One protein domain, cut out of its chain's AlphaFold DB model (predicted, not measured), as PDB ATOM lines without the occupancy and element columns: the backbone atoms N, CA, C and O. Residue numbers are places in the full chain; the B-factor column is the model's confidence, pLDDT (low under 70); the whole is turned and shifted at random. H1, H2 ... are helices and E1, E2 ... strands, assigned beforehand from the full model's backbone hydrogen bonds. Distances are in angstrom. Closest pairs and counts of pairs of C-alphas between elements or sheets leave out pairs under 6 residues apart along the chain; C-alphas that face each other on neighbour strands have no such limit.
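This is residues 94 to 163 of the 171 residues of an uncharacterized protein of Collinsella sp. An271 (UniProt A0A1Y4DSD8). Four crossed helices make a small rounded body: H2 runs through the middle, H1, H3 and H4 pack round it, and short strand E1 is outside. Of the 70 residues printed, 49 are in one named strand and four named helices, ordered E1 H1 H2 H3 H4: mostly helix, compact, radius of gyration of the C-alphas 11.2 A, spans 27 by 26 by 20 A.

H2, residues 118 to 132, is 21.4 A long, from C-alpha 118 at (-75.243, -44.993, 31.757). H4, 149 to 162, is 19.9 A long, ending at (-64.406, -48.933, 28.715). H1 is 100 to 108, H3 138 to 144, E1 96 to 99.

H2, with residues 119 to 123 alone, touches H4 at a steep tilt of 58 degrees, opposite ways; closest C-alphas, Ile 119 and Ala 155, 5.5 A. H2, with 121 to 125 alone, touches H1; closest C-alphas, Asp 107 and Val 125, 5.9 A. H1 and H4 are apart. O i to N i+4 pairs are within hydrogen-bond range throughout H1, H3 and H4, and 10 of 11 in H2.

C-alphas 95 and 112 are farthest apart, 30.0 A. The printed part has no cut and no long link. Residues 111 to 116 have pLDDT under 70.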
ATOM      1  N   GLY A  94     -67.051 -39.082  37.732       92.25
ATOM      2  CA  GLY A  94     -65.926 -38.271  38.192       92.25
ATOM      3  C   GLY A  94     -66.232 -37.613  39.543       92.25
ATOM      4  O   GLY A  94     -66.739 -38.252  40.473       92.25
ATOM      5  N   ASP A  95     -65.959 -36.315  39.637       92.12
ATOM      6  CA  ASP A  95     -66.206 -35.530  40.850       92.12
ATOM      7  C   ASP A  95     -67.641 -34.974  40.935       92.12
ATOM      8  O   ASP A  95     -68.050 -34.493  41.996       92.12
ATOM      9  N   GLY A  96     -68.428 -35.106  39.862       94.50
ATOM     10  CA  GLY A  96     -69.787 -34.582  39.746       94.50
ATOM     11  C   GLY A  96     -70.897 -35.626  39.890       94.50
ATOM     12  O   GLY A  96     -70.664 -36.824  40.064       94.50
ATOM     13  N   PHE A  97     -72.133 -35.134  39.797       97.44
ATOM     14  CA  PHE A  97     -73.348 -35.941  39.756       97.44
ATOM     15  C   PHE A  97     -74.097 -35.711  38.447       97.44
ATOM     16  O   PHE A  97     -74.239 -34.579  37.988       97.44
ATOM     17  N   VAL A  98     -74.634 -36.795  37.902       97.88
ATOM     18  CA  VAL A  98     -75.579 -36.779  36.789       97.88
ATOM     19  C   VAL A  98     -76.998 -36.806  37.351       97.88
ATOM     20  O   VAL A  98     -77.323 -37.706  38.124       97.88
ATOM     21  N   ASP A  99     -77.851 -35.851  36.973       97.62
ATOM     22  CA  ASP A  99     -79.299 -35.895  37.228       97.62
ATOM     23  C   ASP A  99     -79.952 -36.876  36.252       97.62
ATOM     24  O   ASP A  99     -80.180 -36.580  35.074       97.62
ATOM     25  N   ASP A 100     -80.250 -38.073  36.757       95.88
ATOM     26  CA  ASP A 100     -80.742 -39.180  35.939       95.88
ATOM     27  C   ASP A 100     -82.108 -38.870  35.318       95.88
ATOM     28  O   ASP A 100     -82.401 -39.290  34.200       95.88
ATOM     29  N   ARG A 101     -82.936 -38.071  36.003       93.62
ATOM     30  CA  ARG A 101     -84.269 -37.698  35.523       93.62
ATOM     31  C   ARG A 101     -84.182 -36.726  34.352       93.62
ATOM     32  O   ARG A 101     -84.987 -36.825  33.423       93.62
ATOM     33  N   LEU A 102     -83.264 -35.761  34.408       94.81
ATOM     34  CA  LEU A 102     -83.012 -34.847  33.294       94.81
ATOM     35  C   LEU A 102     -82.377 -35.581  32.117       94.81
ATOM     36  O   LEU A 102     -82.843 -35.398  30.992       94.81
ATOM     37  N   LEU A 103     -81.417 -36.471  32.371       94.31
ATOM     38  CA  LEU A 103     -80.822 -37.301  31.329       94.31
ATOM     39  C   LEU A 103     -81.874 -38.191  30.647       94.31
ATOM     40  O   LEU A 103     -81.976 -38.192  29.424       94.31
ATOM     41  N   GLU A 104     -82.725 -38.878  31.417       91.94
ATOM     42  CA  GLU A 104     -83.837 -39.681  30.887       91.94
ATOM     43  C   GLU A 104     -84.843 -38.812  30.113       91.94
ATOM     44  O   GLU A 104     -85.368 -39.209  29.070       91.94
ATOM     45  N   ALA A 105     -85.145 -37.606  30.600       91.81
ATOM     46  CA  ALA A 105     -86.029 -36.682  29.898       91.81
ATOM     47  C   ALA A 105     -85.432 -36.189  28.573       91.81
ATOM     48  O   ALA A 105     -86.184 -36.031  27.612       91.81
ATOM     49  N   ALA A 106     -84.121 -35.954  28.514       90.75
ATOM     50  CA  ALA A 106     -83.419 -35.568  27.298       90.75
ATOM     51  C   ALA A 106     -83.352 -36.730  26.296       90.75
ATOM     52  O   ALA A 106     -83.705 -36.539  25.135       90.75
ATOM     53  N   ASP A 107     -83.014 -37.935  26.752       89.06
ATOM     54  CA  ASP A 107     -82.944 -39.149  25.929       89.06
ATOM     55  C   ASP A 107     -84.311 -39.505  25.307       89.06
ATOM     56  O   ASP A 107     -84.436 -39.691  24.095       89.06
ATOM     57  N   ARG A 108     -85.395 -39.468  26.101       87.19
ATOM     58  CA  ARG A 108     -86.758 -39.767  25.612       87.19
ATOM     59  C   ARG A 108     -87.235 -38.852  24.484       87.19
ATOM     60  O   ARG A 108     -88.056 -39.293  23.679       87.19
ATOM     61  N   LYS A 109     -86.750 -37.606  24.397       84.44
ATOM     62  CA  LYS A 109     -87.127 -36.685  23.306       84.44
ATOM     63  C   LYS A 109     -86.747 -37.226  21.934       84.44
ATOM     64  O   LYS A 109     -87.408 -36.888  20.959       84.44
ATOM     65  N   TRP A 110     -85.712 -38.054  21.873       74.75
ATOM     66  CA  TRP A 110     -85.169 -38.539  20.617       74.75
ATOM     67  C   TRP A 110     -85.701 -39.919  20.237       74.75
ATOM     68  O   TRP A 110     -85.670 -40.224  19.056       74.75
ATOM     69  N   SER A 111     -86.265 -40.690  21.187       57.25
ATOM     70  CA  SER A 111     -87.062 -41.937  21.024       57.25
ATOM     71  C   SER A 111     -86.521 -43.020  20.065       57.25
ATOM     72  O   SER A 111     -87.141 -44.071  19.904       57.25
ATOM     73  N   GLU A 112     -85.341 -42.824  19.492       53.44
ATOM     74  CA  GLU A 112     -84.611 -43.783  18.687       53.44
ATOM     75  C   GLU A 112     -83.635 -44.535  19.603       53.44
ATOM     76  O   GLU A 112     -82.540 -44.080  19.938       53.44
ATOM     77  N   HIS A 113     -84.082 -45.732  19.979       46.78
ATOM     78  CA  HIS A 113     -83.290 -46.858  20.477       46.78
ATOM     79  C   HIS A 113     -82.747 -46.780  21.909       46.78
ATOM     80  O   HIS A 113     -82.081 -45.836  22.333       46.78
ATOM     81  N   GLY A 114     -83.029 -47.871  22.629       51.06
ATOM     82  CA  GLY A 114     -82.453 -48.197  23.923       51.06
ATOM     83  C   GLY A 114     -81.167 -49.012  23.825       51.06
ATOM     84  O   GLY A 114     -80.724 -49.381  22.741       51.06
ATOM     85  N   GLY A 115     -80.634 -49.335  25.004       65.12
ATOM     86  CA  GLY A 115     -79.410 -50.115  25.191       65.12
ATOM     87  C   GLY A 115     -78.152 -49.250  25.107       65.12
ATOM     88  O   GLY A 115     -77.971 -48.498  24.159       65.12
ATOM     89  N   GLY A 116     -77.310 -49.341  26.133       68.94
ATOM     90  CA  GLY A 116     -76.089 -48.551  26.301       68.94
ATOM     91  C   GLY A 116     -75.758 -48.417  27.784       68.94
ATOM     92  O   GLY A 116     -76.647 -48.567  28.632       68.94
ATOM     93  N   SER A 117     -74.492 -48.180  28.122       85.12
ATOM     94  CA  SER A 117     -74.121 -47.887  29.507       85.12
ATOM     95  C   SER A 117     -74.690 -46.527  29.935       85.12
ATOM     96  O   SER A 117     -75.038 -45.677  29.107       85.12
ATOM     97  N   ALA A 118     -74.800 -46.292  31.245       87.06
ATOM     98  CA  ALA A 118     -75.243 -44.993  31.757       87.06
ATOM     99  C   ALA A 118     -74.313 -43.847  31.309       87.06
ATOM    100  O   ALA A 118     -74.793 -42.744  31.056       87.06
ATOM    101  N   ILE A 119     -73.015 -44.139  31.162       90.31
ATOM    102  CA  ILE A 119     -71.976 -43.227  30.666       90.31
ATOM    103  C   ILE A 119     -72.189 -42.947  29.178       90.31
ATOM    104  O   ILE A 119     -72.293 -41.792  28.776       90.31
ATOM    105  N   GLY A 120     -72.360 -43.993  28.375       89.81
ATOM    106  CA  GLY A 120     -72.656 -43.880  26.955       89.81
ATOM    107  C   GLY A 120     -73.876 -43.026  26.639       89.81
ATOM    108  O   GLY A 120     -73.874 -42.210  25.719       89.81
ATOM    109  N   ARG A 121     -74.920 -43.145  27.466       90.62
ATOM    110  CA  ARG A 121     -76.131 -42.327  27.343       90.62
ATOM    111  C   ARG A 121     -75.853 -40.827  27.504       90.62
ATOM    112  O   ARG A 121     -76.501 -40.040  26.822       90.62
ATOM    113  N   VAL A 122     -74.906 -40.424  28.358       93.81
ATOM    114  CA  VAL A 122     -74.483 -39.015  28.496       93.81
ATOM    115  C   VAL A 122     -73.930 -38.516  27.160       93.81
ATOM    116  O   VAL A 122     -74.428 -37.529  26.625       93.81
ATOM    117  N   LEU A 123     -72.966 -39.235  26.581       92.75
ATOM    118  CA  LEU A 123     -72.311 -38.847  25.325       92.75
ATOM    119  C   LEU A 123     -73.271 -38.867  24.133       92.75
ATOM    120  O   LEU A 123     -73.291 -37.934  23.334       92.75
ATOM    121  N   LYS A 124     -74.133 -39.886  24.055       90.56
ATOM    122  CA  LYS A 124     -75.190 -39.973  23.041       90.56
ATOM    123  C   LYS A 124     -76.102 -38.746  23.082       90.56
ATOM    124  O   LYS A 124     -76.365 -38.136  22.049       90.56
ATOM    125  N   VAL A 125     -76.615 -38.392  24.263       92.25
ATOM    126  CA  VAL A 125     -77.522 -37.244  24.410       92.25
ATOM    127  C   VAL A 125     -76.804 -35.934  24.087       92.25
ATOM    128  O   VAL A 125     -77.394 -35.089  23.416       92.25
ATOM    129  N   ASP A 126     -75.542 -35.780  24.496       93.56
ATOM    130  CA  ASP A 126     -74.721 -34.613  24.158       93.56
ATOM    131  C   ASP A 126     -74.579 -34.439  22.637       93.56
ATOM    132  O   ASP A 126     -74.895 -33.372  22.106       93.56
ATOM    133  N   ALA A 127     -74.228 -35.507  21.913       92.06
ATOM    134  CA  ALA A 127     -74.116 -35.493  20.453       92.06
ATOM    135  C   ALA A 127     -75.450 -35.156  19.759       92.06
ATOM    136  O   ALA A 127     -75.496 -34.378  18.803       92.06
ATOM    137  N   LEU A 128     -76.569 -35.690  20.264       91.75
ATOM    138  CA  LEU A 128     -77.905 -35.383  19.742       91.75
ATOM    139  C   LEU A 128     -78.289 -33.912  19.963       91.75
ATOM    140  O   LEU A 128     -78.875 -33.292  19.070       91.75
ATOM    141  N   LEU A 129     -77.957 -33.346  21.127       92.25
ATOM    142  CA  LEU A 129     -78.176 -31.930  21.424       92.25
ATOM    143  C   LEU A 129     -77.296 -31.030  20.550       92.25
ATOM    144  O   LEU A 129     -77.796 -30.033  20.028       92.25
ATOM    145  N   GLU A 130     -76.031 -31.402  20.337       93.00
ATOM    146  CA  GLU A 130     -75.121 -30.697  19.427       93.00
ATOM    147  C   GLU A 130     -75.677 -30.649  18.010       93.00
ATOM    148  O   GLU A 130     -75.769 -29.583  17.409       93.00
ATOM    149  N   ARG A 131     -76.126 -31.797  17.495       91.25
ATOM    150  CA  ARG A 131     -76.701 -31.900  16.153       91.25
ATOM    151  C   ARG A 131     -77.968 -31.061  16.005       91.25
ATOM    152  O   ARG A 131     -78.195 -30.461  14.957       91.25
ATOM    153  N   ALA A 132     -78.804 -31.027  17.041       92.31
ATOM    154  CA  ALA A 132     -80.048 -30.266  17.038       92.31
ATOM    155  C   ALA A 132     -79.816 -28.748  17.081       92.31
ATOM    156  O   ALA A 132     -80.573 -27.995  16.465       92.31
ATOM    157  N   ASN A 133     -78.792 -28.293  17.808       92.31
ATOM    158  CA  ASN A 133     -78.417 -26.885  17.888       92.31
ATOM    159  C   ASN A 133     -76.895 -26.709  18.071       92.31
ATOM    160  O   ASN A 133     -76.436 -26.497  19.197       92.31
ATOM    161  N   PRO A 134     -76.114 -26.687  16.975       93.19
ATOM    162  CA  PRO A 134     -74.653 -26.571  17.045       93.19
ATOM    163  C   PRO A 134     -74.161 -25.236  17.615       93.19
ATOM    164  O   PRO A 134     -73.004 -25.101  17.996       93.19
ATOM    165  N   SER A 135     -75.032 -24.222  17.643       95.31
ATOM    166  CA  SER A 135     -74.717 -22.904  18.199       95.31
ATOM    167  C   SER A 135     -74.963 -22.792  19.705       95.31
ATOM    168  O   SER A 135     -74.630 -21.761  20.289       95.31
ATOM    169  N   ALA A 136     -75.551 -23.818  20.332       94.62
ATOM    170  CA  ALA A 136     -75.781 -23.824  21.769       94.62
ATOM    171  C   ALA A 136     -74.443 -23.891  22.532       94.62
ATOM    172  O   ALA A 136     -73.613 -24.754  22.224       94.62
ATOM    173  N   PRO A 137     -74.237 -23.040  23.555       96.69
ATOM    174  CA  PRO A 137     -73.104 -23.167  24.465       96.69
ATOM    175  C   PRO A 137     -73.052 -24.554  25.118       96.69
ATOM    176  O   PRO A 137     -74.096 -25.158  25.390       96.69
ATOM    177  N   LEU A 138     -71.844 -25.049  25.407       94.88
ATOM    178  CA  LEU A 138     -71.645 -26.359  26.042       94.88
ATOM    179  C   LEU A 138     -72.386 -26.441  27.383       94.88
ATOM    180  O   LEU A 138     -73.047 -27.435  27.664       94.88
ATOM    181  N   GLU A 139     -72.350 -25.370  28.172       96.69
ATOM    182  CA  GLU A 139     -73.005 -25.291  29.476       96.69
ATOM    183  C   GLU A 139     -74.525 -25.456  29.363       96.69
ATOM    184  O   GLU A 139     -75.138 -26.128  30.193       96.69
ATOM    185  N   GLU A 140     -75.140 -24.881  28.326       96.50
ATOM    186  CA  GLU A 140     -76.579 -25.003  28.078       96.50
ATOM    187  C   GLU A 140     -76.950 -26.434  27.675       96.50
ATOM    188  O   GLU A 140     -77.934 -26.986  28.179       96.50
ATOM    189  N   ARG A 141     -76.136 -27.064  26.817       94.88
ATOM    190  CA  ARG A 141     -76.328 -28.464  26.419       94.88
ATOM    191  C   ARG A 141     -76.189 -29.407  27.608       94.88
ATOM    192  O   ARG A 141     -77.110 -30.182  27.863       94.88
ATOM    193  N   CYS A 142     -75.108 -29.288  28.380       96.75
ATOM    194  CA  CYS A 142     -74.875 -30.086  29.582       96.75
ATOM    195  C   CYS A 142     -76.009 -29.915  30.608       96.75
ATOM    196  O   CYS A 142     -76.542 -30.902  31.121       96.75
ATOM    197  N   ALA A 143     -76.465 -28.681  30.845       96.25
ATOM    198  CA  ALA A 143     -77.580 -28.423  31.751       96.25
ATOM    199  C   ALA A 143     -78.889 -29.092  31.285       96.25
ATOM    200  O   ALA A 143     -79.642 -29.614  32.109       96.25
ATOM    201  N   ALA A 144     -79.158 -29.133  29.974       95.12
ATOM    202  CA  ALA A 144     -80.370 -29.744  29.418       95.12
ATOM    203  C   ALA A 144     -80.465 -31.265  29.648       95.12
ATOM    204  O   ALA A 144     -81.570 -31.815  29.652       95.12
ATOM    205  N   MET A 145     -79.328 -31.926  29.852       94.56
ATOM    206  CA  MET A 145     -79.197 -33.360  30.140       94.56
ATOM    207  C   MET A 145     -78.830 -33.647  31.605       94.56
ATOM    208  O   MET A 145     -78.647 -34.804  31.968       94.56
ATOM    209  N   GLY A 146     -78.758 -32.615  32.454       96.44
ATOM    210  CA  GLY A 146     -78.542 -32.781  33.890       96.44
ATOM    211  C   GLY A 146     -77.098 -33.061  34.302       96.44
ATOM    212  O   GLY A 146     -76.887 -33.745  35.300       96.44
ATOM    213  N   VAL A 147     -76.112 -32.565  33.554       97.06
ATOM    214  CA  VAL A 147     -74.682 -32.714  33.871       97.06
ATOM    215  C   VAL A 147     -73.962 -31.367  33.821       97.06
ATOM    216  O   VAL A 147     -74.480 -30.393  33.275       97.06
ATOM    217  N   THR A 148     -72.750 -31.302  34.371       96.94
ATOM    218  CA  THR A 148     -71.816 -30.187  34.133       96.94
ATOM    219  C   THR A 148     -70.859 -30.522  32.980       96.94
ATOM    220  O   THR A 148     -70.707 -31.709  32.665       96.94
ATOM    221  N   PRO A 149     -70.179 -29.533  32.369       97.25
ATOM    222  CA  PRO A 149     -69.125 -29.799  31.386       97.25
ATOM    223  C   PRO A 149     -68.053 -30.768  31.900       97.25
ATOM    224  O   PRO A 149     -67.700 -31.719  31.214       97.25
ATOM    225  N   GLU A 150     -67.620 -30.619  33.154       97.06
ATOM    226  CA  GLU A 150     -66.617 -31.495  33.773       97.06
ATOM    227  C   GLU A 150     -67.130 -32.933  33.915       97.06
ATOM    228  O   GLU A 150     -66.393 -33.896  33.716       97.06
ATOM    229  N   THR A 151     -68.418 -33.090  34.233       97.06
ATOM    230  CA  THR A 151     -69.069 -34.403  34.331       97.06
ATOM    231  C   THR A 151     -69.195 -35.057  32.951       97.06
ATOM    232  O   THR A 151     -69.032 -36.270  32.820       97.06
ATOM    233  N   ARG A 152     -69.448 -34.263  31.903       96.38
ATOM    234  CA  ARG A 152     -69.465 -34.719  30.509       96.38
ATOM    235  C   ARG A 152     -68.073 -35.147  30.043       96.38
ATOM    236  O   ARG A 152     -67.946 -36.196  29.421       96.38
ATOM    237  N   ASP A 153     -67.031 -34.396  30.381       96.56
ATOM    238  CA  ASP A 153     -65.653 -34.768  30.042       96.56
ATOM    239  C   ASP A 153     -65.204 -36.022  30.804       96.56
ATOM    240  O   ASP A 153     -64.567 -36.906  30.231       96.56
ATOM    241  N   ALA A 154     -65.622 -36.176  32.066       96.44
ATOM    242  CA  ALA A 154     -65.439 -37.423  32.805       96.44
ATOM    243  C   ALA A 154     -66.163 -38.607  32.137       96.44
ATOM    244  O   ALA A 154     -65.652 -39.726  32.166       96.44
ATOM    245  N   ALA A 155     -67.320 -38.375  31.506       94.56
ATOM    246  CA  ALA A 155     -68.013 -39.393  30.720       94.56
ATOM    247  C   ALA A 155     -67.193 -39.828  29.500       94.56
ATOM    248  O   ALA A 155     -67.079 -41.025  29.257       94.56
ATOM    249  N   ALA A 156     -66.598 -38.879  28.772       93.50
ATOM    250  CA  ALA A 156     -65.752 -39.169  27.614       93.50
ATOM    251  C   ALA A 156     -64.537 -40.019  28.016       93.50
ATOM    252  O   ALA A 156     -64.326 -41.095  27.465       93.50
ATOM    253  N   LEU A 157     -63.824 -39.607  29.067       93.81
ATOM    254  CA  LEU A 157     -62.687 -40.360  29.607       93.81
ATOM    255  C   LEU A 157     -63.084 -41.768  30.079       93.81
ATOM    256  O   LEU A 157     -62.338 -42.730  29.898       93.81
ATOM    257  N   ALA A 158     -64.257 -41.904  30.703       91.94
ATOM    258  CA  ALA A 158     -64.744 -43.197  31.165       91.94
ATOM    259  C   ALA A 158     -65.171 -44.107  30.001       91.94
ATOM    260  O   ALA A 158     -64.910 -45.307  30.053       91.94
ATOM    261  N   ALA A 159     -65.786 -43.557  28.952       89.62
ATOM    262  CA  ALA A 159     -66.150 -44.303  27.748       89.62
ATOM    263  C   ALA A 159     -64.908 -44.829  27.012       89.62
ATOM    264  O   ALA A 159     -64.856 -46.018  26.692       89.62
ATOM    265  N   GLU A 160     -63.875 -43.994  26.848       88.25
ATOM    266  CA  GLU A 160     -62.572 -44.402  26.299       88.25
ATOM    267  C   GLU A 160     -61.964 -45.559  27.108       88.25
ATOM    268  O   GLU A 160     -61.543 -46.572  26.551       88.25
ATOM    269  N   ALA A 161     -61.978 -45.461  28.441       87.88
ATOM    270  CA  ALA A 161     -61.453 -46.509  29.317       87.88
ATOM    271  C   ALA A 161     -62.243 -47.832  29.238       87.88
ATOM    272  O   ALA A 161     -61.683 -48.899  29.504       87.88
ATOM    273  N   LEU A 162     -63.532 -47.771  28.893       83.12
ATOM    274  CA  LEU A 162     -64.406 -48.933  28.715       83.12
ATOM    275  C   LEU A 162     -64.367 -49.505  27.288       83.12
ATOM    276  O   LEU A 162     -64.937 -50.573  27.059       83.12
ATOM    277  N   GLY A 163     -63.688 -48.838  26.346       79.38
ATOM    278  CA  GLY A 163     -63.688 -49.210  24.928       79.38
ATOM    279  C   GLY A 163     -65.038 -48.973  24.243       79.38
ATOM    280  O   GLY A 163     -65.361 -49.656  23.274       79.38
TER     281      GLY A 163